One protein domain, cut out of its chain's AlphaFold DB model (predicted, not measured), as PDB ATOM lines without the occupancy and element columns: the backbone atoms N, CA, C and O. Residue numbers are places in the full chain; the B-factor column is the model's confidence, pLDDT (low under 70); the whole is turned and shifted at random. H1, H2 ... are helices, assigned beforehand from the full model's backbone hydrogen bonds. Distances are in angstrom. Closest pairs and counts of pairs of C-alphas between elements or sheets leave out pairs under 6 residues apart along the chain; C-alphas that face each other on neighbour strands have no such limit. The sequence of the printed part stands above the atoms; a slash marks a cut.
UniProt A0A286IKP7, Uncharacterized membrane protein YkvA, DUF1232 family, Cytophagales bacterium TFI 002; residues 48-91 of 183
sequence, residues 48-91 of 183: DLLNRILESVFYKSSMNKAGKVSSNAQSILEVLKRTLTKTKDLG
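What this domain is: This is residues 48 to 91 of the 183 residues of the protein "Uncharacterized membrane protein YkvA, DUF1232 family" of Cytophagales bacterium TFI 002 (UniProt A0A286IKP7). Three helices follow one another nearly end to end in an open, flat V with no packed core: H2 and H3 are its two arms, meeting near their ends at a corner by residues 71 and 72, and the short H1 lengthens the H2 arm beyond its far end with a change of direction. Most of both arms stands free, namely residues 48 to 53, 55 to 62 and 80 to 91. The printed part has 44 residues with three named helices, in the order H1, H2, H3, and no named strand; its class is all helix. It is only just loose, close to extended, with a radius of gyration of the C-alphas of 13.9 A, and the C-alphas span 39 by 26 by 12 A.

Where its parts are: The printed part begins with H1, residues 48 to 54, which is 10.0 A from first to last C-alpha and starts at C-alpha 48 at (128.921, 168.787, 284.470). H2 has residues 57 to 70, is 19.7 A long from first to last C-alpha, and ends at C-alpha 70 at (136.054, 165.160, 256.716). H3 has residues 73 to 89, measures 23.6 A from first to last C-alpha, and ends at C-alpha 89 at (154.147, 181.844, 258.532). With 17 residues it is the longest helix.

How they stand to each other: H1 and H2 are close but not clearly touching, with the closest C-alphas, those of Ile 53 and Tyr 59, 6.7 A apart. They run the same way at a steep tilt of 41 degrees. H2 and H3 only just touch, with 3 pairs of C-alphas within 8 A, and they touch only at the corner by their link. H2 touches H3 with residues 69 to 70 alone, and H3 touches H2 with residues 75 to 76 alone; the closest C-alphas of the two helices are those of Val 69 and Ser 75, 5.1 A apart. H2 and H3 run opposite ways at a steep tilt of 67 degrees, only just short of about perpendicular, and their centres are 17.0 A apart. H1 and H3 are apart. In H1, H2 and H3 every O i to N i+4 pair is within hydrogen-bond range.

The domain as a whole: The two C-alphas farthest apart are those of Asp 48 and Gly 91, the first and last printed, at 39.2 A. The printed part has no cut, and the links from H1 to H2 and from H2 to H3 are both tight, with 2 residues each. The mean pLDDT of the printed part is 79.8, and the model's confidence is low, under 70, at residues 87 to 91, of which 87 to 89 belong to H3.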
ATOM      1  N   ASP A  48     129.756 167.606 284.744       78.56
ATOM      2  CA  ASP A  48     128.921 168.787 284.470       78.56
ATOM      3  C   ASP A  48     129.618 169.807 283.548       78.56
ATOM      4  O   ASP A  48     128.999 170.428 282.686       78.56
ATOM      5  N   LEU A  49     130.937 169.969 283.688       76.56
ATOM      6  CA  LEU A  49     131.743 170.837 282.825       76.56
ATOM      7  C   LEU A  49     131.937 170.257 281.426       76.56
ATOM      8  O   LEU A  49     131.862 171.007 280.453       76.56
ATOM      9  N   LEU A  50     132.176 168.949 281.320       76.75
ATOM     10  CA  LEU A  50     132.282 168.268 280.033       76.75
ATOM     11  C   LEU A  50     130.963 168.361 279.271       76.75
ATOM     12  O   LEU A  50     130.973 168.804 278.128       76.75
ATOM     13  N   ASN A  51     129.834 168.090 279.923       78.00
ATOM     14  CA  ASN A  51     128.518 168.200 279.298       78.00
ATOM     15  C   ASN A  51     128.230 169.627 278.808       78.00
ATOM     16  O   ASN A  51     127.765 169.807 277.690       78.00
ATOM     17  N   ARG A  52     128.609 170.668 279.562       80.88
ATOM     18  CA  ARG A  52     128.480 172.071 279.112       80.88
ATOM     19  C   ARG A  52     129.367 172.418 277.914       80.88
ATOM     20  O   ARG A  52     129.003 173.280 277.118       80.88
ATOM     21  N   ILE A  53     130.541 171.797 277.799       81.06
ATOM     22  CA  ILE A  53     131.430 171.978 276.645       81.06
ATOM     23  C   ILE A  53     130.860 171.239 275.430       81.06
ATOM     24  O   ILE A  53     130.829 171.825 274.348       81.06
ATOM     25  N   LEU A  54     130.383 170.006 275.609       79.06
ATOM     26  CA  LEU A  54     129.803 169.173 274.552       79.06
ATOM     27  C   LEU A  54     128.487 169.756 274.014       79.06
ATOM     28  O   LEU A  54     128.281 169.795 272.805       79.06
ATOM     29  N   GLU A  55     127.652 170.316 274.886       81.38
ATOM     30  CA  GLU A  55     126.399 170.987 274.514       81.38
ATOM     31  C   GLU A  55     126.603 172.442 274.059       81.38
ATOM     32  O   GLU A  55     125.653 173.131 273.679       81.38
ATOM     33  N   SER A  56     127.838 172.954 274.082       86.75
ATOM     34  CA  SER A  56     128.084 174.327 273.650       86.75
ATOM     35  C   SER A  56     127.791 174.491 272.158       86.75
ATOM     36  O   SER A  56     128.190 173.679 271.315       86.75
ATOM     37  N   VAL A  57     127.153 175.611 271.808       84.06
ATOM     38  CA  VAL A  57     126.881 176.004 270.412       84.06
ATOM     39  C   VAL A  57     128.169 175.989 269.580       84.06
ATOM     40  O   VAL A  57     128.157 175.605 268.411       84.06
ATOM     41  N   PHE A  58     129.301 176.331 270.200       86.00
ATOM     42  CA  PHE A  58     130.621 176.251 269.588       86.00
ATOM     43  C   PHE A  58     131.033 174.810 269.249       86.00
ATOM     44  O   PHE A  58     131.449 174.562 268.118       86.00
ATOM     45  N   TYR A  59     130.901 173.858 270.179       83.56
ATOM     46  CA  TYR A  59     131.271 172.457 269.947       83.56
ATOM     47  C   TYR A  59     130.377 171.802 268.893       83.56
ATOM     48  O   TYR A  59     130.885 171.243 267.923       83.56
ATOM     49  N   LYS A  60     129.052 171.965 269.003       80.94
ATOM     50  CA  LYS A  60     128.093 171.443 268.015       80.94
ATOM     51  C   LYS A  60     128.321 172.038 266.621       80.94
ATOM     52  O   LYS A  60     128.288 171.322 265.621       80.94
ATOM     53  N   SER A  61     128.599 173.339 266.533       83.12
ATOM     54  CA  SER A  61     128.955 174.001 265.268       83.12
ATOM     55  C   SER A  61     130.286 173.488 264.707       83.12
ATOM     56  O   SER A  61     130.396 173.232 263.508       83.12
ATOM     57  N   SER A  62     131.279 173.272 265.572       81.44
ATOM     58  CA  SER A  62     132.593 172.746 265.189       81.44
ATOM     59  C   SER A  62     132.503 171.313 264.669       81.44
ATOM     60  O   SER A  62     133.096 171.019 263.636       81.44
ATOM     61  N   MET A  63     131.697 170.456 265.300       78.88
ATOM     62  CA  MET A  63     131.476 169.080 264.846       78.88
ATOM     63  C   MET A  63     130.727 169.011 263.513       78.88
ATOM     64  O   MET A  63     131.119 168.254 262.631       78.88
ATOM     65  N   ASN A  64     129.721 169.862 263.300       82.62
ATOM     66  CA  ASN A  64     129.041 169.950 262.003       82.62
ATOM     67  C   ASN A  64     129.976 170.425 260.878       82.62
ATOM     68  O   ASN A  64     129.906 169.929 259.754       82.62
ATOM     69  N   LYS A  65     130.869 171.381 261.165       81.19
ATOM     70  CA  LYS A  65     131.902 171.823 260.216       81.19
ATOM     71  C   LYS A  65     132.940 170.727 259.970       81.19
ATOM     72  O   LYS A  65     133.294 170.496 258.821       81.19
ATOM     73  N   ALA A  66     133.372 170.018 261.012       77.81
ATOM     74  CA  ALA A  66     134.314 168.905 260.906       77.81
ATOM     75  C   ALA A  66     133.739 167.734 260.095       77.81
ATOM     76  O   ALA A  66     134.445 167.176 259.261       77.81
ATOM     77  N   GLY A  67     132.451 167.414 260.254       78.06
ATOM     78  CA  GLY A  67     131.756 166.423 259.424       78.06
ATOM     79  C   GLY A  67     131.744 166.801 257.939       78.06
ATOM     80  O   GLY A  67     132.025 165.968 257.085       78.06
ATOM     81  N   LYS A  68     131.514 168.083 257.621       79.75
ATOM     82  CA  LYS A  68     131.575 168.596 256.239       79.75
ATOM     83  C   LYS A  68     132.991 168.635 255.661       79.75
ATOM     84  O   LYS A  68     133.157 168.479 254.461       79.75
ATOM     85  N   VAL A  69     134.001 168.884 256.493       83.00
ATOM     86  CA  VAL A  69     135.411 168.910 256.075       83.00
ATOM     87  C   VAL A  69     135.960 167.494 255.894       83.00
ATOM     88  O   VAL A  69     136.726 167.261 254.971       83.00
ATOM     89  N   SER A  70     135.570 166.548 256.751       79.00
ATOM     90  CA  SER A  70     136.054 165.160 256.716       79.00
ATOM     91  C   SER A  70     135.434 164.310 255.606       79.00
ATOM     92  O   SER A  70     135.995 163.276 255.257       79.00
ATOM     93  N   SER A  71     134.317 164.740 255.013       82.38
ATOM     94  CA  SER A  71     133.643 163.995 253.946       82.38
ATOM     95  C   SER A  71     134.331 164.081 252.576       82.38
ATOM     96  O   SER A  71     133.979 163.315 251.682       82.38
ATOM     97  N   ASN A  72     135.311 164.976 252.389       88.38
ATOM     98  CA  ASN A  72     136.087 165.085 251.150       88.38
ATOM     99  C   ASN A  72     137.576 165.329 251.442       88.38
ATOM    100  O   ASN A  72     137.944 166.281 252.131       88.38
ATOM    101  N   ALA A  73     138.441 164.516 250.830       85.12
ATOM    102  CA  ALA A  73     139.896 164.636 250.908       85.12
ATOM    103  C   ALA A  73     140.416 166.048 250.570       85.12
ATOM    104  O   ALA A  73     141.359 166.517 251.204       85.12
ATOM    105  N   GLN A  74     139.794 166.765 249.629       88.06
ATOM    106  CA  GLN A  74     140.207 168.129 249.269       88.06
ATOM    107  C   GLN A  74     139.997 169.129 250.410       88.06
ATOM    108  O   GLN A  74     140.876 169.944 250.678       88.06
ATOM    109  N   SER A  75     138.870 169.047 251.117       85.69
ATOM    110  CA  SER A  75     138.582 169.922 252.258       85.69
ATOM    111  C   SER A  75     139.519 169.636 253.434       85.69
ATOM    112  O   SER A  75     139.978 170.569 254.096       85.69
ATOM    113  N   ILE A  76     139.876 168.365 253.651       83.25
ATOM    114  CA  ILE A  76     140.902 167.968 254.628       83.25
ATOM    115  C   ILE A  76     142.257 168.584 254.256       83.25
ATOM    116  O   ILE A  76     142.902 169.215 255.095       83.25
ATOM    117  N   LEU A  77     142.674 168.442 252.996       83.62
ATOM    118  CA  LEU A  77     143.941 168.981 252.502       83.62
ATOM    119  C   LEU A  77     143.978 170.514 252.547       83.62
ATOM    120  O   LEU A  77     145.028 171.084 252.830       83.62
ATOM    121  N   GLU A  78     142.853 171.196 252.335       86.81
ATOM    122  CA  GLU A  78     142.759 172.651 252.465       86.81
ATOM    123  C   GLU A  78     142.956 173.110 253.919       86.81
ATOM    124  O   GLU A  78     143.727 174.039 254.178       86.81
ATOM    125  N   VAL A  79     142.306 172.448 254.881       87.69
ATOM    126  CA  VAL A  79     142.481 172.743 256.313       87.69
ATOM    127  C   VAL A  79     143.908 172.442 256.761       87.69
ATOM    128  O   VAL A  79     144.509 173.253 257.475       87.69
ATOM    129  N   LEU A  80     144.477 171.326 256.301       79.94
ATOM    130  CA  LEU A  80     145.865 170.974 256.566       79.94
ATOM    131  C   LEU A  80     146.813 172.024 255.981       79.94
ATOM    132  O   LEU A  80     147.671 172.526 256.696       79.94
ATOM    133  N   LYS A  81     146.621 172.430 254.721       87.50
ATOM    134  CA  LYS A  81     147.433 173.458 254.062       87.50
ATOM    135  C   LYS A  81     147.340 174.795 254.784       87.50
ATOM    136  O   LYS A  81     148.369 175.384 255.067       87.50
ATOM    137  N   ARG A  82     146.143 175.265 255.152       85.75
ATOM    138  CA  ARG A  82     145.968 176.524 255.905       85.75
ATOM    139  C   ARG A  82     146.614 176.464 257.288       85.75
ATOM    140  O   ARG A  82     147.169 177.463 257.734       85.75
ATOM    141  N   THR A  83     146.555 175.312 257.954       81.56
ATOM    142  CA  THR A  83     147.228 175.095 259.243       81.56
ATOM    143  C   THR A  83     148.740 175.106 259.061       81.56
ATOM    144  O   THR A  83     149.411 175.887 259.718       81.56
ATOM    145  N   LEU A  84     149.268 174.335 258.109       77.69
ATOM    146  CA  LEU A  84     150.697 174.285 257.807       77.69
ATOM    147  C   LEU A  84     151.235 175.626 257.313       77.69
ATOM    148  O   LEU A  84     152.347 175.975 257.672       77.69
ATOM    149  N   THR A  85     150.473 176.392 256.531       76.31
ATOM    150  CA  THR A  85     150.857 177.740 256.097       76.31
ATOM    151  C   THR A  85     150.827 178.711 257.265       76.31
ATOM    152  O   THR A  85     151.798 179.418 257.429       76.31
ATOM    153  N   LYS A  86     149.825 178.688 258.154       72.06
ATOM    154  CA  LYS A  86     149.870 179.506 259.380       72.06
ATOM    155  C   LYS A  86     151.023 179.111 260.298       72.06
ATOM    156  O   LYS A  86     151.663 179.979 260.863       72.06
ATOM    157  N   THR A  87     151.318 177.822 260.440       62.97
ATOM    158  CA  THR A  87     152.458 177.337 261.230       62.97
ATOM    159  C   THR A  87     153.801 177.648 260.556       62.97
ATOM    160  O   THR A  87     154.766 177.921 261.255       62.97
ATOM    161  N   LYS A  88     153.870 177.665 259.218       63.78
ATOM    162  CA  LYS A  88     155.047 178.097 258.442       63.78
ATOM    163  C   LYS A  88     155.223 179.612 258.405       63.78
ATOM    164  O   LYS A  88     156.359 180.057 258.444       63.78
ATOM    165  N   ASP A  89     154.142 180.384 258.374       65.81
ATOM    166  CA  ASP A  89     154.147 181.844 258.532       65.81
ATOM    167  C   ASP A  89     154.552 182.217 259.966       65.81
ATOM    168  O   ASP A  89     155.161 183.256 260.191       65.81
ATOM    169  N   LEU A  90     154.280 181.332 260.934       65.06
ATOM    170  CA  LEU A  90     154.854 181.366 262.283       65.06
ATOM    171  C   LEU A  90     156.294 180.807 262.355       65.06
ATOM    172  O   LEU A  90     156.912 180.913 263.410       65.06
ATOM    173  N   GLY A  91     156.824 180.267 261.247       61.94
ATOM    174  CA  GLY A  91     158.228 179.934 260.975       61.94
ATOM    175  C   GLY A  91     158.884 178.848 261.838       61.94
ATOM    176  O   GLY A  91     158.780 178.836 263.062       61.94
TER     177      GLY A  91